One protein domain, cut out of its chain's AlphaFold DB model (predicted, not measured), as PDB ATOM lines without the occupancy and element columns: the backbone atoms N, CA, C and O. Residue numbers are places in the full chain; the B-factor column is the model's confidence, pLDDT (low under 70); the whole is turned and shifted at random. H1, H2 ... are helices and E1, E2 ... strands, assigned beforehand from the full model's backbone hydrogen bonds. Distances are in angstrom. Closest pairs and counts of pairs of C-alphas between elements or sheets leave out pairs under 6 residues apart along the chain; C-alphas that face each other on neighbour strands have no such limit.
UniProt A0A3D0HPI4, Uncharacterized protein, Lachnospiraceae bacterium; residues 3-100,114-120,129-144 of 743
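This is residues 3 to 100, 114 to 120 and 129 to 144 of the 743 residues of an uncharacterized protein of Lachnospiraceae bacterium (UniProt A0A3D0HPI4). There is little regular structure: a long loop, residues 3 to 44, leads into one strongly twisted sheet of five strands, and residues 77 to 96 loop away from it to small H1. The 121 printed residues run E1 E2 E3 H1 H2 E4 E5; the antiparallel sheet has the order E1 E2 E3 E5 E4. Mostly strand, with 46 residues in named elements, it is compact, radius of gyration of the C-alphas 15.2 A, spanning 50 by 39 by 22 A.

Look first at E1, residues 45 to 53, E2, 57 to 64, and E3, 69 to 76: two hairpins form a meander, each strand the antiparallel neighbour of the one before. Within hydrogen-bond range are N 48 and O 61, 2.7 A, and N 60 and O 73, 2.8 A. Beyond E3, find the hairpin of E4, residues 129 to 134, and E5, 137 to 143: N 74 and O 140 are 2.9 A apart, N 139 and O 132 2.7 A. H2, residues 114 to 117, only grazes the sheet; its closest C-alphas to E4 are Gln 117 and Tyr 129, 6.0 A. H1, residues 97 to 100, is not on it. Both helices are too short for an O i to N i+4 pair.

Find C-alpha 45 at (-37.891, 45.076, -0.832); E1 runs 19.0 A, bending by 75 degrees at residue 49. E3 is 22.2 A long; E5, 20.4 A, ends at (-33.580, 33.771, 2.523).

The farthest C-alphas, Ser 14 and Asp 97, are 50.6 A apart. The cuts, 101 to 113 and 121 to 128, leave C-alpha gaps of 21.0 A and 11.3 A. E3 to H1 is a long link. Residues 54 to 55, 95 and 97 to 98 have pLDDT under 70.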
ATOM      1  N   LEU A   3     -50.777  42.370  -3.491       93.62
ATOM      2  CA  LEU A   3     -49.915  41.574  -2.624       93.62
ATOM      3  C   LEU A   3     -50.441  41.615  -1.185       93.62
ATOM      4  O   LEU A   3     -50.688  42.693  -0.644       93.62
ATOM      5  N   CYS A   4     -50.600  40.460  -0.544       94.75
ATOM      6  CA  CYS A   4     -50.938  40.405   0.872       94.75
ATOM      7  C   CYS A   4     -49.713  40.727   1.737       94.75
ATOM      8  O   CYS A   4     -48.769  39.947   1.787       94.75
ATOM      9  N   LEU A   5     -49.764  41.795   2.530       94.50
ATOM     10  CA  LEU A   5     -48.655  42.195   3.409       94.50
ATOM     11  C   LEU A   5     -48.453  41.271   4.631       94.50
ATOM     12  O   LEU A   5     -47.479  41.405   5.370       94.50
ATOM     13  N   GLY A   6     -49.358  40.313   4.854       92.69
ATOM     14  CA  GLY A   6     -49.255  39.330   5.934       92.69
ATOM     15  C   GLY A   6     -48.516  38.038   5.571       92.69
ATOM     16  O   GLY A   6     -47.932  37.421   6.459       92.69
ATOM     17  N   CYS A   7     -48.557  37.614   4.305       93.19
ATOM     18  CA  CYS A   7     -47.946  36.356   3.835       93.19
ATOM     19  C   CYS A   7     -47.210  36.475   2.495       93.19
ATOM     20  O   CYS A   7     -46.604  35.504   2.055       93.19
ATOM     21  N   MET A   8     -47.257  37.648   1.863       95.44
ATOM     22  CA  MET A   8     -46.669  37.939   0.557       95.44
ATOM     23  C   MET A   8     -47.218  37.096  -0.601       95.44
ATOM     24  O   MET A   8     -46.598  37.020  -1.655       95.44
ATOM     25  N   GLU A   9     -48.406  36.512  -0.439       93.69
ATOM     26  CA  GLU A   9     -49.144  35.871  -1.531       93.69
ATOM     27  C   GLU A   9     -50.003  36.882  -2.299       93.69
ATOM     28  O   GLU A   9     -50.479  37.877  -1.738       93.69
ATOM     29  N   GLN A  10     -50.236  36.620  -3.586       93.25
ATOM     30  CA  GLN A  10     -51.145  37.431  -4.396       93.25
ATOM     31  C   GLN A  10     -52.608  37.133  -4.045       93.25
ATOM     32  O   GLN A  10     -53.005  35.983  -3.885       93.25
ATOM     33  N   MET A  11     -53.436  38.172  -3.982       91.94
ATOM     34  CA  MET A  11     -54.867  38.066  -3.702       91.94
ATOM     35  C   MET A  11     -55.692  39.015  -4.577       91.94
ATOM     36  O   MET A  11     -55.175  39.974  -5.156       91.94
ATOM     37  N   GLU A  12     -56.995  38.759  -4.684       90.94
ATOM     38  CA  GLU A  12     -57.916  39.650  -5.394       90.94
ATOM     39  C   GLU A  12     -57.989  41.032  -4.724       90.94
ATOM     40  O   GLU A  12     -57.945  41.153  -3.497       90.94
ATOM     41  N   ASP A  13     -58.141  42.093  -5.521       88.81
ATOM     42  CA  ASP A  13     -58.150  43.473  -5.006       88.81
ATOM     43  C   ASP A  13     -59.346  43.729  -4.073       88.81
ATOM     44  O   ASP A  13     -59.232  44.466  -3.088       88.81
ATOM     45  N   SER A  14     -60.467  43.056  -4.356       89.56
ATOM     46  CA  SER A  14     -61.731  43.082  -3.612       89.56
ATOM     47  C   SER A  14     -61.664  42.385  -2.250       89.56
ATOM     48  O   SER A  14     -62.504  42.657  -1.389       89.56
ATOM     49  N   ALA A  15     -60.698  41.489  -2.027       87.69
ATOM     50  CA  ALA A  15     -60.622  40.722  -0.794       87.69
ATOM     51  C   ALA A  15     -60.126  41.609   0.365       87.69
ATOM     52  O   ALA A  15     -59.012  42.141   0.348       87.69
ATOM     53  N   ALA A  16     -60.973  41.778   1.383       87.62
ATOM     54  CA  ALA A  16     -60.641  42.515   2.607       87.62
ATOM     55  C   ALA A  16     -59.785  41.685   3.580       87.62
ATOM     56  O   ALA A  16     -59.006  42.234   4.355       87.62
ATOM     57  N   VAL A  17     -59.921  40.358   3.523       93.25
ATOM     58  CA  VAL A  17     -59.168  39.395   4.332       93.25
ATOM     59  C   VAL A  17     -58.427  38.458   3.389       93.25
ATOM     60  O   VAL A  17     -59.012  37.949   2.433       93.25
ATOM     61  N   CYS A  18     -57.142  38.232   3.647       93.50
ATOM     62  CA  CYS A  18     -56.326  37.331   2.850       93.50
ATOM     63  C   CYS A  18     -56.848  35.885   2.952       93.50
ATOM     64  O   CYS A  18     -56.899  35.351   4.062       93.50
ATOM     65  N   PRO A  19     -57.161  35.211   1.830       93.19
ATOM     66  CA  PRO A  19     -57.631  33.827   1.852       93.19
ATOM     67  C   PRO A  19     -56.531  32.820   2.224       93.19
ATOM     68  O   PRO A  19     -56.844  31.724   2.674       93.19
ATOM     69  N   HIS A  20     -55.253  33.186   2.068       92.06
ATOM     70  CA  HIS A  20     -54.118  32.304   2.359       92.06
ATOM     71  C   HIS A  20     -53.748  32.283   3.844       92.06
ATOM     72  O   HIS A  20     -53.428  31.231   4.386       92.06
ATOM     73  N   CYS A  21     -53.778  33.442   4.510       91.88
ATOM     74  CA  CYS A  21     -53.258  33.578   5.874       91.88
ATOM     75  C   CYS A  21     -54.197  34.303   6.848       91.88
ATOM     76  O   CYS A  21     -53.798  34.575   7.979       91.88
ATOM     77  N   GLY A  22     -55.397  34.700   6.416       91.62
ATOM     78  CA  GLY A  22     -56.374  35.406   7.253       91.62
ATOM     79  C   GLY A  22     -56.007  36.850   7.613       91.62
ATOM     80  O   GLY A  22     -56.684  37.465   8.431       91.62
ATOM     81  N   PHE A  23     -54.943  37.411   7.029       91.50
ATOM     82  CA  PHE A  23     -54.501  38.774   7.327       91.50
ATOM     83  C   PHE A  23     -55.531  39.809   6.859       91.50
ATOM     84  O   PHE A  23     -55.961  39.777   5.706       91.50
ATOM     85  N   ASN A  24     -55.901  40.726   7.752       91.31
ATOM     86  CA  ASN A  24     -56.817  41.831   7.487       91.31
ATOM     87  C   ASN A  24     -56.108  43.151   7.789       91.31
ATOM     88  O   ASN A  24     -55.880  43.481   8.950       91.31
ATOM     89  N   GLU A  25     -55.794  43.906   6.742       83.88
ATOM     90  CA  GLU A  25     -55.037  45.155   6.833       83.88
ATOM     91  C   GLU A  25     -55.764  46.233   7.653       83.88
ATOM     92  O   GLU A  25     -55.133  46.940   8.430       83.88
ATOM     93  N   ALA A  26     -57.097  46.308   7.570       84.62
ATOM     94  CA  ALA A  26     -57.885  47.315   8.285       84.62
ATOM     95  C   ALA A  26     -57.974  47.064   9.801       84.62
ATOM     96  O   ALA A  26     -58.253  47.986  10.564       84.62
ATOM     97  N   ALA A  27     -57.775  45.817  10.232       85.31
ATOM     98  CA  ALA A  27     -57.820  45.418  11.638       85.31
ATOM     99  C   ALA A  27     -56.424  45.177  12.235       85.31
ATOM    100  O   ALA A  27     -56.314  44.880  13.424       85.31
ATOM    101  N   PHE A  28     -55.369  45.256  11.421       85.94
ATOM    102  CA  PHE A  28     -54.018  44.936  11.850       85.94
ATOM    103  C   PHE A  28     -53.421  46.076  12.678       85.94
ATOM    104  O   PHE A  28     -53.375  47.226  12.247       85.94
ATOM    105  N   THR A  29     -52.922  45.733  13.860       81.75
ATOM    106  CA  THR A  29     -52.154  46.631  14.719       81.75
ATOM    107  C   THR A  29     -50.807  45.994  15.036       81.75
ATOM    108  O   THR A  29     -50.692  44.781  15.208       81.75
ATOM    109  N   GLN A  30     -49.775  46.824  15.104       83.81
ATOM    110  CA  GLN A  30     -48.444  46.448  15.564       83.81
ATOM    111  C   GLN A  30     -47.858  47.608  16.368       83.81
ATOM    112  O   GLN A  30     -48.427  48.704  16.377       83.81
ATOM    113  N   GLU A  31     -46.731  47.370  17.034       84.88
ATOM    114  CA  GLU A  31     -46.036  48.423  17.769       84.88
ATOM    115  C   GLU A  31     -45.721  49.609  16.855       84.88
ATOM    116  O   GLU A  31     -45.302  49.449  15.705       84.88
ATOM    117  N   SER A  32     -45.941  50.816  17.370       83.75
ATOM    118  CA  SER A  32     -45.884  52.045  16.576       83.75
ATOM    119  C   SER A  32     -44.484  52.380  16.061       83.75
ATOM    120  O   SER A  32     -44.357  53.100  15.076       83.75
ATOM    121  N   TYR A  33     -43.446  51.845  16.703       85.25
ATOM    122  CA  TYR A  33     -42.042  52.019  16.331       85.25
ATOM    123  C   TYR A  33     -41.540  50.977  15.313       85.25
ATOM    124  O   TYR A  33     -40.361  50.986  14.960       85.25
ATOM    125  N   TYR A  34     -42.403  50.089  14.810       92.19
ATOM    126  CA  TYR A  34     -42.088  49.229  13.667       92.19
ATOM    127  C   TYR A  34     -42.454  49.904  12.345       92.19
ATOM    128  O   TYR A  34     -43.459  50.609  12.249       92.19
ATOM    129  N   LEU A  35     -41.690  49.605  11.292       93.06
ATOM    130  CA  LEU A  35     -42.048  50.004   9.934       93.06
ATOM    131  C   LEU A  35     -43.423  49.467   9.533       93.06
ATOM    132  O   LEU A  35     -43.737  48.290   9.730       93.06
ATOM    133  N   THR A  36     -44.240  50.341   8.947       91.94
ATOM    134  CA  THR A  36     -45.569  49.983   8.451       91.94
ATOM    135  C   THR A  36     -45.444  48.969   7.309       91.94
ATOM    136  O   THR A  36     -44.629  49.187   6.402       91.94
ATOM    137  N   PRO A  37     -46.241  47.884   7.303       93.75
ATOM    138  CA  PRO A  37     -46.300  46.980   6.163       93.75
ATOM    139  C   PRO A  37     -46.578  47.753   4.862       93.75
ATOM    140  O   PRO A  37     -47.342  48.713   4.850       93.75
ATOM    141  N   GLY A  38     -45.931  47.354   3.770       93.31
ATOM    142  CA  GLY A  38     -45.925  48.061   2.488       93.31
ATOM    143  C   GLY A  38     -44.767  49.053   2.331       93.31
ATOM    144  O   GLY A  38     -44.536  49.547   1.228       93.31
ATOM    145  N   THR A  39     -44.001  49.321   3.396       95.12
ATOM    146  CA  THR A  39     -42.761  50.106   3.298       95.12
ATOM    147  C   THR A  39     -41.782  49.436   2.339       95.12
ATOM    148  O   THR A  39     -41.566  48.231   2.411       95.12
ATOM    149  N   ILE A  40     -41.169  50.226   1.458       95.81
ATOM    150  CA  ILE A  40     -40.140  49.761   0.526       95.81
ATOM    151  C   ILE A  40     -38.767  50.151   1.072       95.81
ATOM    152  O   ILE A  40     -38.561  51.328   1.370       95.81
ATOM    153  N   ILE A  41     -37.858  49.180   1.160       93.69
ATOM    154  CA  ILE A  41     -36.455  49.337   1.572       93.69
ATOM    155  C   ILE A  41     -35.532  48.958   0.413       93.69
ATOM    156  O   ILE A  41     -35.844  48.053  -0.372       93.69
ATOM    157  N   GLY A  42     -34.407  49.663   0.262       90.19
ATOM    158  CA  GLY A  42     -33.421  49.339  -0.779       90.19
ATOM    159  C   GLY A  42     -33.998  49.441  -2.192       90.19
ATOM    160  O   GLY A  42     -33.533  48.770  -3.107       90.19
ATOM    161  N   LYS A  43     -35.050  50.257  -2.360       92.19
ATOM    162  CA  LYS A  43     -35.827  50.483  -3.595       92.19
ATOM    163  C   LYS A  43     -36.618  49.287  -4.139       92.19
ATOM    164  O   LYS A  43     -37.384  49.493  -5.077       92.19
ATOM    165  N   LYS A  44     -36.486  48.086  -3.570       95.12
ATOM    166  CA  LYS A  44     -37.111  46.871  -4.125       95.12
ATOM    167  C   LYS A  44     -37.727  45.903  -3.122       95.12
ATOM    168  O   LYS A  44     -38.529  45.065  -3.523       95.12
ATOM    169  N   TYR A  45     -37.388  46.003  -1.841       97.19
ATOM    170  CA  TYR A  45     -37.891  45.076  -0.832       97.19
ATOM    171  C   TYR A  45     -39.149  45.638  -0.186       97.19
ATOM    172  O   TYR A  45     -39.081  46.627   0.541       97.19
ATOM    173  N   ILE A  46     -40.294  45.017  -0.459       97.50
ATOM    174  CA  ILE A  46     -41.582  45.400   0.126       97.50
ATOM    175  C   ILE A  46     -41.721  44.681   1.466       97.50
ATOM    176  O   ILE A  46     -41.716  43.452   1.511       97.50
ATOM    177  N   LEU A  47     -41.854  45.436   2.553       96.44
ATOM    178  CA  LEU A  47     -42.022  44.895   3.898       96.44
ATOM    179  C   LEU A  47     -43.458  44.457   4.168       96.44
ATOM    180  O   LEU A  47     -44.424  45.058   3.705       96.44
ATOM    181  N   GLY A  48     -43.592  43.428   4.984       95.12
ATOM    182  CA  GLY A  48     -44.840  42.912   5.515       95.12
ATOM    183  C   GLY A  48     -44.961  43.090   7.008       95.12
ATOM    184  O   GLY A  48     -44.319  43.944   7.617       95.12
ATOM    185  N   LYS A  49     -45.790  42.234   7.605       93.38
ATOM    186  CA  LYS A  49     -45.907  42.133   9.057       93.38
ATOM    187  C   LYS A  49     -44.569  41.753   9.704       93.38
ATOM    188  O   LYS A  49     -43.765  41.003   9.138       93.38
ATOM    189  N   VAL A  50     -44.389  42.205  10.940       93.56
ATOM    190  CA  VAL A  50     -43.316  41.725  11.816       93.56
ATOM    191  C   VAL A  50     -43.519  40.240  12.118       93.56
ATOM    192  O   VAL A  50     -44.622  39.792  12.435       93.56
ATOM    193  N   VAL A  51     -42.434  39.480  12.010       89.19
ATOM    194  CA  VAL A  51     -42.354  38.057  12.357       89.19
ATOM    195  C   VAL A  51     -41.813  37.893  13.772       89.19
ATOM    196  O   VAL A  51     -42.334  37.090  14.542       89.19
ATOM    197  N   LYS A  52     -40.775  38.660  14.128       84.00
ATOM    198  CA  LYS A  52     -40.087  38.537  15.415       84.00
ATOM    199  C   LYS A  52     -39.438  39.854  15.833       84.00
ATOM    200  O   LYS A  52     -38.897  40.573  14.996       84.00
ATOM    201  N   TYR A  53     -39.425  40.111  17.139       79.06
ATOM    202  CA  TYR A  53     -38.578  41.123  17.764       79.06
ATOM    203  C   TYR A  53     -37.558  40.451  18.685       79.06
ATOM    204  O   TYR A  53     -37.916  39.577  19.474       79.06
ATOM    205  N   GLY A  54     -36.286  40.826  18.551       65.19
ATOM    206  CA  GLY A  54     -35.166  40.213  19.271       65.19
ATOM    207  C   GLY A  54     -34.447  41.142  20.250       65.19
ATOM    208  O   GLY A  54     -33.283  40.886  20.549       65.19
ATOM    209  N   GLY A  55     -35.060  42.256  20.671       65.94
ATOM    210  CA  GLY A  55     -34.442  43.270  21.549       65.94
ATOM    211  C   GLY A  55     -33.445  44.205  20.850       65.94
ATOM    212  O   GLY A  55     -33.331  45.370  21.218       65.94
ATOM    213  N   TYR A  56     -32.763  43.703  19.815       76.12
ATOM    214  CA  TYR A  56     -31.767  44.436  19.018       76.12
ATOM    215  C   TYR A  56     -32.127  44.548  17.537       76.12
ATOM    216  O   TYR A  56     -31.603  45.403  16.829       76.12
ATOM    217  N   THR A  57     -32.992  43.659  17.052       84.88
ATOM    218  CA  THR A  57     -33.430  43.631  15.657       84.88
ATOM    219  C   THR A  57     -34.926  43.381  15.566       84.88
ATOM    220  O   THR A  57     -35.496  42.616  16.357       84.88
ATOM    221  N   VAL A  58     -35.554  44.004  14.572       89.38
ATOM    222  CA  VAL A  58     -36.923  43.697  14.149       89.38
ATOM    223  C   VAL A  58     -36.840  42.889  12.869       89.38
ATOM    224  O   VAL A  58     -36.148  43.267  11.930       89.38
ATOM    225  N   THR A  59     -37.526  41.757  12.824       91.50
ATOM    226  CA  THR A  59     -37.537  40.874  11.661       91.50
ATOM    227  C   THR A  59     -38.905  40.931  10.996       91.50
ATOM    228  O   THR A  59     -39.913  40.583  11.613       91.50
ATOM    229  N   TYR A  60     -38.930  41.347   9.736       94.69
ATOM    230  CA  TYR A  60     -40.106  41.466   8.884       94.69
ATOM    231  C   TYR A  60     -40.129  40.338   7.854       94.69
ATOM    232  O   TYR A  60     -39.085  39.931   7.338       94.69
ATOM    233  N   LEU A  61     -41.329  39.877   7.507       96.00
ATOM    234  CA  LEU A  61     -41.526  39.186   6.236       96.00
ATOM    235  C   LEU A  61     -41.437  40.225   5.114       96.00
ATOM    236  O   LEU A  61     -41.900  41.349   5.295       96.00
ATOM    237  N   GLY A  62     -40.888  39.871   3.959       96.94
ATOM    238  CA  GLY A  62     -40.817  40.767   2.814       96.94
ATOM    239  C   GLY A  62     -40.935  40.056   1.474       96.94
ATOM    240  O   GLY A  62     -40.980  38.828   1.397       96.94
ATOM    241  N   MET A  63     -40.983  40.855   0.416       97.50
ATOM    242  CA  MET A  63     -40.995  40.421  -0.979       97.50
ATOM    243  C   MET A  63     -39.910  41.187  -1.742       97.50
ATOM    244  O   MET A  63     -39.898  42.420  -1.723       97.50
ATOM    245  N   ASP A  64     -39.006  40.472  -2.411       97.12
ATOM    246  CA  ASP A  64     -38.127  41.050  -3.430       97.12
ATOM    247  C   ASP A  64     -38.969  41.299  -4.685       97.12
ATOM    248  O   ASP A  64     -39.342  40.360  -5.391       97.12
ATOM    249  N   ALA A  65     -39.305  42.561  -4.956       94.19
ATOM    250  CA  ALA A  65     -40.172  42.919  -6.075       94.19
ATOM    251  C   ALA A  65     -39.527  42.680  -7.454       94.19
ATOM    252  O   ALA A  65     -40.248  42.597  -8.447       94.19
ATOM    253  N   GLU A  66     -38.197  42.567  -7.536       94.62
ATOM    254  CA  GLU A  66     -37.498  42.286  -8.796       94.62
ATOM    255  C   GLU A  66     -37.529  40.794  -9.127       94.62
ATOM    256  O   GLU A  66     -37.724  40.418 -10.284       94.62
ATOM    257  N   LYS A  67     -37.344  39.943  -8.111       93.62
ATOM    258  CA  LYS A  67     -37.325  38.479  -8.269       93.62
ATOM    259  C   LYS A  67     -38.688  37.824  -8.069       93.62
ATOM    260  O   LYS A  67     -38.874  36.686  -8.485       93.62
ATOM    261  N   ASN A  68     -39.633  38.543  -7.465       92.81
ATOM    262  CA  ASN A  68     -40.917  38.019  -7.005       92.81
ATOM    263  C   ASN A  68     -40.738  36.814  -6.058       92.81
ATOM    264  O   ASN A  68     -41.398  35.785  -6.199       92.81
ATOM    265  N   GLU A  69     -39.819  36.958  -5.098       94.38
ATOM    266  CA  GLU A  69     -39.485  35.945  -4.092       94.38
ATOM    267  C   GLU A  69     -39.683  36.494  -2.676       94.38
ATOM    268  O   GLU A  69     -39.363  37.651  -2.384       94.38
ATOM    269  N   LYS A  70     -40.183  35.648  -1.768       96.19
ATOM    270  CA  LYS A  70     -40.267  35.989  -0.344       96.19
ATOM    271  C   LYS A  70     -38.864  36.108   0.245       96.19
ATOM    272  O   LYS A  70     -37.977  35.309  -0.050       96.19
ATOM    273  N   VAL A  71     -38.690  37.079   1.128       95.94
ATOM    274  CA  VAL A  71     -37.437  37.318   1.846       95.94
ATOM    275  C   VAL A  71     -37.710  37.606   3.313       95.94
ATOM    276  O   VAL A  71     -38.807  38.019   3.691       95.94
ATOM    277  N   MET A  72     -36.693  37.419   4.139       94.88
ATOM    278  CA  MET A  72     -36.673  37.937   5.501       94.88
ATOM    279  C   MET A  72     -35.891  39.242   5.511       94.88
ATOM    280  O   MET A  72     -34.787  39.301   4.975       94.88
ATOM    281  N   VAL A  73     -36.452  40.283   6.124       95.00
ATOM    282  CA  VAL A  73     -35.782  41.582   6.255       95.00
ATOM    283  C   VAL A  73     -35.582  41.884   7.727       95.00
ATOM    284  O   VAL A  73     -36.548  42.015   8.476       95.00
ATOM    285  N   LYS A  74     -34.330  42.001   8.154       92.06
ATOM    286  CA  LYS A  74     -33.988  42.364   9.527       92.06
ATOM    287  C   LYS A  74     -33.528  43.792   9.590       92.06
ATOM    288  O   LYS A  74     -32.536  44.125   8.960       92.06
ATOM    289  N   GLU A  75     -34.202  44.587  10.392       92.69
ATOM    290  CA  GLU A  75     -33.789  45.932  10.750       92.69
ATOM    291  C   GLU A  75     -32.976  45.905  12.043       92.69
ATOM    292  O   GLU A  75     -33.381  45.263  13.017       92.69
ATOM    293  N   TYR A  76     -31.861  46.630  12.075       89.75
ATOM    294  CA  TYR A  76     -31.149  46.936  13.310       89.75
ATOM    295  C   TYR A  76     -31.909  48.020  14.090       89.75
ATOM    296  O   TYR A  76     -32.057  49.150  13.635       89.75
ATOM    297  N   LEU A  77     -32.440  47.679  15.261       88.25
ATOM    298  CA  LEU A  77     -33.206  48.612  16.091       88.25
ATOM    299  C   LEU A  77     -33.035  48.248  17.571       88.25
ATOM    300  O   LEU A  77     -33.941  47.678  18.183       88.25
ATOM    301  N   PRO A  78     -31.856  48.512  18.157       84.50
ATOM    302  CA  PRO A  78     -31.636  48.292  19.576       84.50
ATOM    303  C   PRO A  78     -32.419  49.304  20.411       84.50
ATOM    304  O   PRO A  78     -32.070  50.486  20.460       84.50
ATOM    305  N   SER A  79     -33.449  48.838  21.123       80.06
ATOM    306  CA  SER A  79     -34.318  49.710  21.931       80.06
ATOM    307  C   SER A  79     -33.596  50.427  23.079       80.06
ATOM    308  O   SER A  79     -34.089  51.431  23.586       80.06
ATOM    309  N   GLU A  80     -32.428  49.924  23.497       75.12
ATOM    310  CA  GLU A  80     -31.583  50.553  24.524       75.12
ATOM    311  C   GLU A  80     -30.921  51.854  24.031       75.12
ATOM    312  O   GLU A  80     -30.665  52.750  24.834       75.12
ATOM    313  N   PHE A  81     -30.674  51.987  22.723       77.50
ATOM    314  CA  PHE A  81     -29.937  53.122  22.140       77.50
ATOM    315  C   PHE A  81     -30.737  53.899  21.099       77.50
ATOM    316  O   PHE A  81     -30.285  54.946  20.636       77.50
ATOM    317  N   SER A  82     -31.896  53.386  20.694       85.12
ATOM    318  CA  SER A  82     -32.658  53.938  19.583       85.12
ATOM    319  C   SER A  82     -34.161  53.737  19.737       85.12
ATOM    320  O   SER A  82     -34.629  52.858  20.460       85.12
ATOM    321  N   THR A  83     -34.922  54.575  19.044       87.81
ATOM    322  CA  THR A  83     -36.379  54.495  18.950       87.81
ATOM    323  C   THR A  83     -36.848  55.031  17.602       87.81
ATOM    324  O   THR A  83     -36.072  55.602  16.841       87.81
ATOM    325  N   ARG A  84     -38.135  54.877  17.302       90.44
ATOM    326  CA  ARG A  84     -38.764  55.403  16.090       90.44
ATOM    327  C   ARG A  84     -40.098  56.040  16.441       90.44
ATOM    328  O   ARG A  84     -40.894  55.471  17.189       90.44
ATOM    329  N   SER A  85     -40.349  57.220  15.887       86.38
ATOM    330  CA  SER A  85     -41.652  57.869  15.995       86.38
ATOM    331  C   SER A  85     -42.692  57.165  15.122       86.38
ATOM    332  O   SER A  85     -42.387  56.652  14.049       86.38
ATOM    333  N   ALA A  86     -43.940  57.140  15.583       84.06
ATOM    334  CA  ALA A  86     -45.018  56.463  14.873       84.06
ATOM    335  C   ALA A  86     -45.187  57.003  13.443       84.06
ATOM    336  O   ALA A  86     -45.410  58.197  13.260       84.06
ATOM    337  N   GLY A  87     -45.116  56.114  12.449       81.62
ATOM    338  CA  GLY A  87     -45.271  56.458  11.029       81.62
ATOM    339  C   GLY A  87     -44.013  57.002  10.345       81.62
ATOM    340  O   GLY A  87     -44.023  57.154   9.126       81.62
ATOM    341  N   GLU A  88     -42.932  57.241  11.089       88.31
ATOM    342  CA  GLU A  88     -41.659  57.686  10.525       88.31
ATOM    343  C   GLU A  88     -40.797  56.511  10.066       88.31
ATOM    344  O   GLU A  88     -40.819  55.416  10.634       88.31
ATOM    345  N   LYS A  89     -39.995  56.745   9.027       89.31
ATOM    346  CA  LYS A  89     -39.033  55.747   8.552       89.31
ATOM    347  C   LYS A  89     -37.666  55.890   9.194       89.31
ATOM    348  O   LYS A  89     -36.978  54.889   9.270       89.31
ATOM    349  N   GLU A  90     -37.278  57.060   9.670       89.00
ATOM    350  CA  GLU A  90     -35.948  57.277  10.248       89.00
ATOM    351  C   GLU A  90     -35.895  56.838  11.719       89.00
ATOM    352  O   GLU A  90     -36.875  56.960  12.464       89.00
ATOM    353  N   VAL A  91     -34.750  56.292  12.133       88.69
ATOM    354  CA  VAL A  91     -34.485  55.887  13.517       88.69
ATOM    355  C   VAL A  91     -33.870  57.053  14.292       88.69
ATOM    356  O   VAL A  91     -32.855  57.622  13.905       88.69
ATOM    357  N   THR A  92     -34.448  57.370  15.449       84.88
ATOM    358  CA  THR A  92     -33.891  58.343  16.393       84.88
ATOM    359  C   THR A  92     -32.919  57.644  17.336       84.88
ATOM    360  O   THR A  92     -33.320  56.784  18.122       84.88
ATOM    361  N   ILE A  93     -31.649  58.045  17.300       85.19
ATOM    362  CA  ILE A  93     -30.579  57.495  18.144       85.19
ATOM    363  C   ILE A  93     -30.374  58.395  19.369       85.19
ATOM    364  O   ILE A  93     -30.336  59.623  19.256       85.19
ATOM    365  N   TYR A  94     -30.232  57.803  20.554       78.38
ATOM    366  CA  TYR A  94     -29.954  58.552  21.779       78.38
ATOM    367  C   TYR A  94     -28.533  59.141  21.759       78.38
ATOM    368  O   TYR A  94     -27.583  58.527  21.279       78.38
ATOM    369  N   SER A  95     -28.376  60.360  22.277       69.00
ATOM    370  CA  SER A  95     -27.101  61.092  22.275       69.00
ATOM    371  C   SER A  95     -26.097  60.579  23.318       69.00
ATOM    372  O   SER A  95     -26.495  60.008  24.330       69.00
ATOM    373  N   GLY A  96     -24.809  60.894  23.132       73.94
ATOM    374  CA  GLY A  96     -23.727  60.531  24.060       73.94
ATOM    375  C   GLY A  96     -23.154  59.147  23.755       73.94
ATOM    376  O   GLY A  96     -23.094  58.758  22.590       73.94
ATOM    377  N   ASP A  97     -22.779  58.396  24.790       68.50
ATOM    378  CA  ASP A  97     -22.177  57.055  24.671       68.50
ATOM    379  C   ASP A  97     -23.069  56.067  23.890       68.50
ATOM    380  O   ASP A  97     -22.581  55.176  23.195       68.50
ATOM    381  N   ALA A  98     -24.393  56.266  23.928       68.12
ATOM    382  CA  ALA A  98     -25.368  55.469  23.183       68.12
ATOM    383  C   ALA A  98     -25.206  55.579  21.655       68.12
ATOM    384  O   ALA A  98     -25.396  54.587  20.954       68.12
ATOM    385  N   LEU A  99     -24.816  56.749  21.134       72.25
ATOM    386  CA  LEU A  99     -24.607  56.958  19.698       72.25
ATOM    387  C   LEU A  99     -23.382  56.188  19.200       72.25
ATOM    388  O   LEU A  99     -23.409  55.598  18.120       72.25
ATOM    389  N   GLU A 100     -22.302  56.190  19.978       72.44
ATOM    390  CA  GLU A 100     -21.092  55.451  19.627       72.44
ATOM    391  C   GLU A 100     -21.355  53.940  19.633       72.44
ATOM    392  O   GLU A 100     -21.064  53.265  18.642       72.44
ATOM    393  N   ASN A 114     -22.630  41.335   5.249       82.44
ATOM    394  CA  ASN A 114     -21.915  41.514   3.987       82.44
ATOM    395  C   ASN A 114     -20.890  40.395   3.752       82.44
ATOM    396  O   ASN A 114     -20.771  39.892   2.642       82.44
ATOM    397  N   ARG A 115     -20.175  39.942   4.785       83.81
ATOM    398  CA  ARG A 115     -19.220  38.829   4.650       83.81
ATOM    399  C   ARG A 115     -19.924  37.505   4.356       83.81
ATOM    400  O   ARG A 115     -19.491  36.790   3.458       83.81
ATOM    401  N   ILE A 116     -21.036  37.223   5.038       84.88
ATOM    402  CA  ILE A 116     -21.856  36.023   4.786       84.88
ATOM    403  C   ILE A 116     -22.464  36.059   3.376       84.88
ATOM    404  O   ILE A 116     -22.525  35.024   2.719       84.88
ATOM    405  N   GLN A 117     -22.870  37.231   2.881       86.25
ATOM    406  CA  GLN A 117     -23.425  37.411   1.532       86.25
ATOM    407  C   GLN A 117     -22.478  36.911   0.428       86.25
ATOM    408  O   GLN A 117     -22.939  36.430  -0.604       86.25
ATOM    409  N   HIS A 118     -21.160  36.999   0.637       82.94
ATOM    410  CA  HIS A 118     -20.153  36.560  -0.335       82.94
ATOM    411  C   HIS A 118     -19.847  35.056  -0.278       82.94
ATOM    412  O   HIS A 118     -19.026  34.575  -1.061       82.94
ATOM    413  N   LEU A 119     -20.479  34.298   0.624       81.75
ATOM    414  CA  LEU A 119     -20.355  32.843   0.635       81.75
ATOM    415  C   LEU A 119     -21.076  32.240  -0.571       81.75
ATOM    416  O   LEU A 119     -22.282  32.406  -0.754       81.75
ATOM    417  N   GLU A 120     -20.341  31.479  -1.377       75.06
ATOM    418  CA  GLU A 120     -20.926  30.734  -2.486       75.06
ATOM    419  C   GLU A 120     -21.656  29.492  -1.963       75.06
ATOM    420  O   GLU A 120     -21.040  28.570  -1.436       75.06
ATOM    421  N   TYR A 129     -28.885  37.750   0.980       90.56
ATOM    422  CA  TYR A 129     -29.057  38.277  -0.370       90.56
ATOM    423  C   TYR A 129     -28.534  39.697  -0.512       90.56
ATOM    424  O   TYR A 129     -27.924  40.004  -1.535       90.56
ATOM    425  N   ASP A 130     -28.782  40.554   0.480       88.81
ATOM    426  CA  ASP A 130     -28.448  41.975   0.396       88.81
ATOM    427  C   ASP A 130     -28.282  42.627   1.775       88.81
ATOM    428  O   ASP A 130     -28.782  42.123   2.786       88.81
ATOM    429  N   CYS A 131     -27.583  43.761   1.800       87.44
ATOM    430  CA  CYS A 131     -27.397  44.622   2.962       87.44
ATOM    431  C   CYS A 131     -27.675  46.074   2.556       87.44
ATOM    432  O   CYS A 131     -27.007  46.620   1.680       87.44
ATOM    433  N   VAL A 132     -28.632  46.722   3.217       87.12
ATOM    434  CA  VAL A 132     -29.064  48.086   2.888       87.12
ATOM    435  C   VAL A 132     -28.837  48.995   4.087       87.12
ATOM    436  O   VAL A 132     -29.287  48.688   5.183       87.12
ATOM    437  N   ALA A 133     -28.174  50.132   3.884       87.06
ATOM    438  CA  ALA A 133     -28.108  51.210   4.868       87.06
ATOM    439  C   ALA A 133     -29.059  52.334   4.430       87.06
ATOM    440  O   ALA A 133     -28.837  52.980   3.406       87.06
ATOM    441  N   GLU A 134     -30.142  52.528   5.175       85.00
ATOM    442  CA  GLU A 134     -31.204  53.511   4.921       85.00
ATOM    443  C   GLU A 134     -31.824  53.879   6.279       85.00
ATOM    444  O   GLU A 134     -31.654  53.131   7.241       85.00
ATOM    445  N   ASN A 135     -32.567  54.987   6.370       86.81
ATOM    446  CA  ASN A 135     -33.390  55.289   7.549       86.81
ATOM    447  C   ASN A 135     -32.605  55.459   8.867       86.81
ATOM    448  O   ASN A 135     -33.114  55.139   9.941       86.81
ATOM    449  N   ASP A 136     -31.355  55.924   8.780       84.38
ATOM    450  CA  ASP A 136     -30.413  56.014   9.907       84.38
ATOM    451  C   ASP A 136     -30.183  54.678  10.639       84.38
ATOM    452  O   ASP A 136     -29.807  54.624  11.811       84.38
ATOM    453  N   THR A 137     -30.375  53.572   9.917       88.62
ATOM    454  CA  THR A 137     -30.095  52.219  10.385       88.62
ATOM    455  C   THR A 137     -29.642  51.302   9.237       88.62
ATOM    456  O   THR A 137     -29.248  51.753   8.157       88.62
ATOM    457  N   GLY A 138     -29.618  49.995   9.484       90.19
ATOM    458  CA  GLY A 138     -29.215  48.959   8.552       90.19
ATOM    459  C   GLY A 138     -30.237  47.839   8.468       90.19
ATOM    460  O   GLY A 138     -30.891  47.485   9.452       90.19
ATOM    461  N   TYR A 139     -30.315  47.251   7.282       92.19
ATOM    462  CA  TYR A 139     -31.182  46.140   6.949       92.19
ATOM    463  C   TYR A 139     -30.377  44.991   6.358       92.19
ATOM    464  O   TYR A 139     -29.561  45.198   5.462       92.19
ATOM    465  N   VAL A 140     -30.655  43.775   6.818       92.19
ATOM    466  CA  VAL A 140     -30.112  42.540   6.245       92.19
ATOM    467  C   VAL A 140     -31.252  41.764   5.615       92.19
ATOM    468  O   VAL A 140     -32.233  41.439   6.287       92.19
ATOM    469  N   ILE A 141     -31.117  41.485   4.322       94.19
ATOM    470  CA  ILE A 141     -32.085  40.725   3.547       94.19
ATOM    471  C   ILE A 141     -31.541  39.313   3.395       94.19
ATOM    472  O   ILE A 141     -30.465  39.109   2.831       94.19
ATOM    473  N   SER A 142     -32.294  38.334   3.876       93.00
ATOM    474  CA  SER A 142     -31.924  36.925   3.820       93.00
ATOM    475  C   SER A 142     -33.037  36.062   3.242       93.00
ATOM    476  O   SER A 142     -34.178  36.492   3.055       93.00
ATOM    477  N   GLU A 143     -32.678  34.819   2.964       92.75
ATOM    478  CA  GLU A 143     -33.580  33.771   2.523       92.75
ATOM    479  C   GLU A 143     -34.785  33.632   3.462       92.75
ATOM    480  O   GLU A 143     -34.640  33.553   4.684       92.75
ATOM    481  N   TYR A 144     -35.983  33.593   2.873       93.31
ATOM    482  CA  TYR A 144     -37.169  33.085   3.547       93.31
ATOM    483  C   TYR A 144     -37.188  31.566   3.414       93.31
ATOM    484  O   TYR A 144     -37.395  31.033   2.328       93.31
TER     485      TYR A 144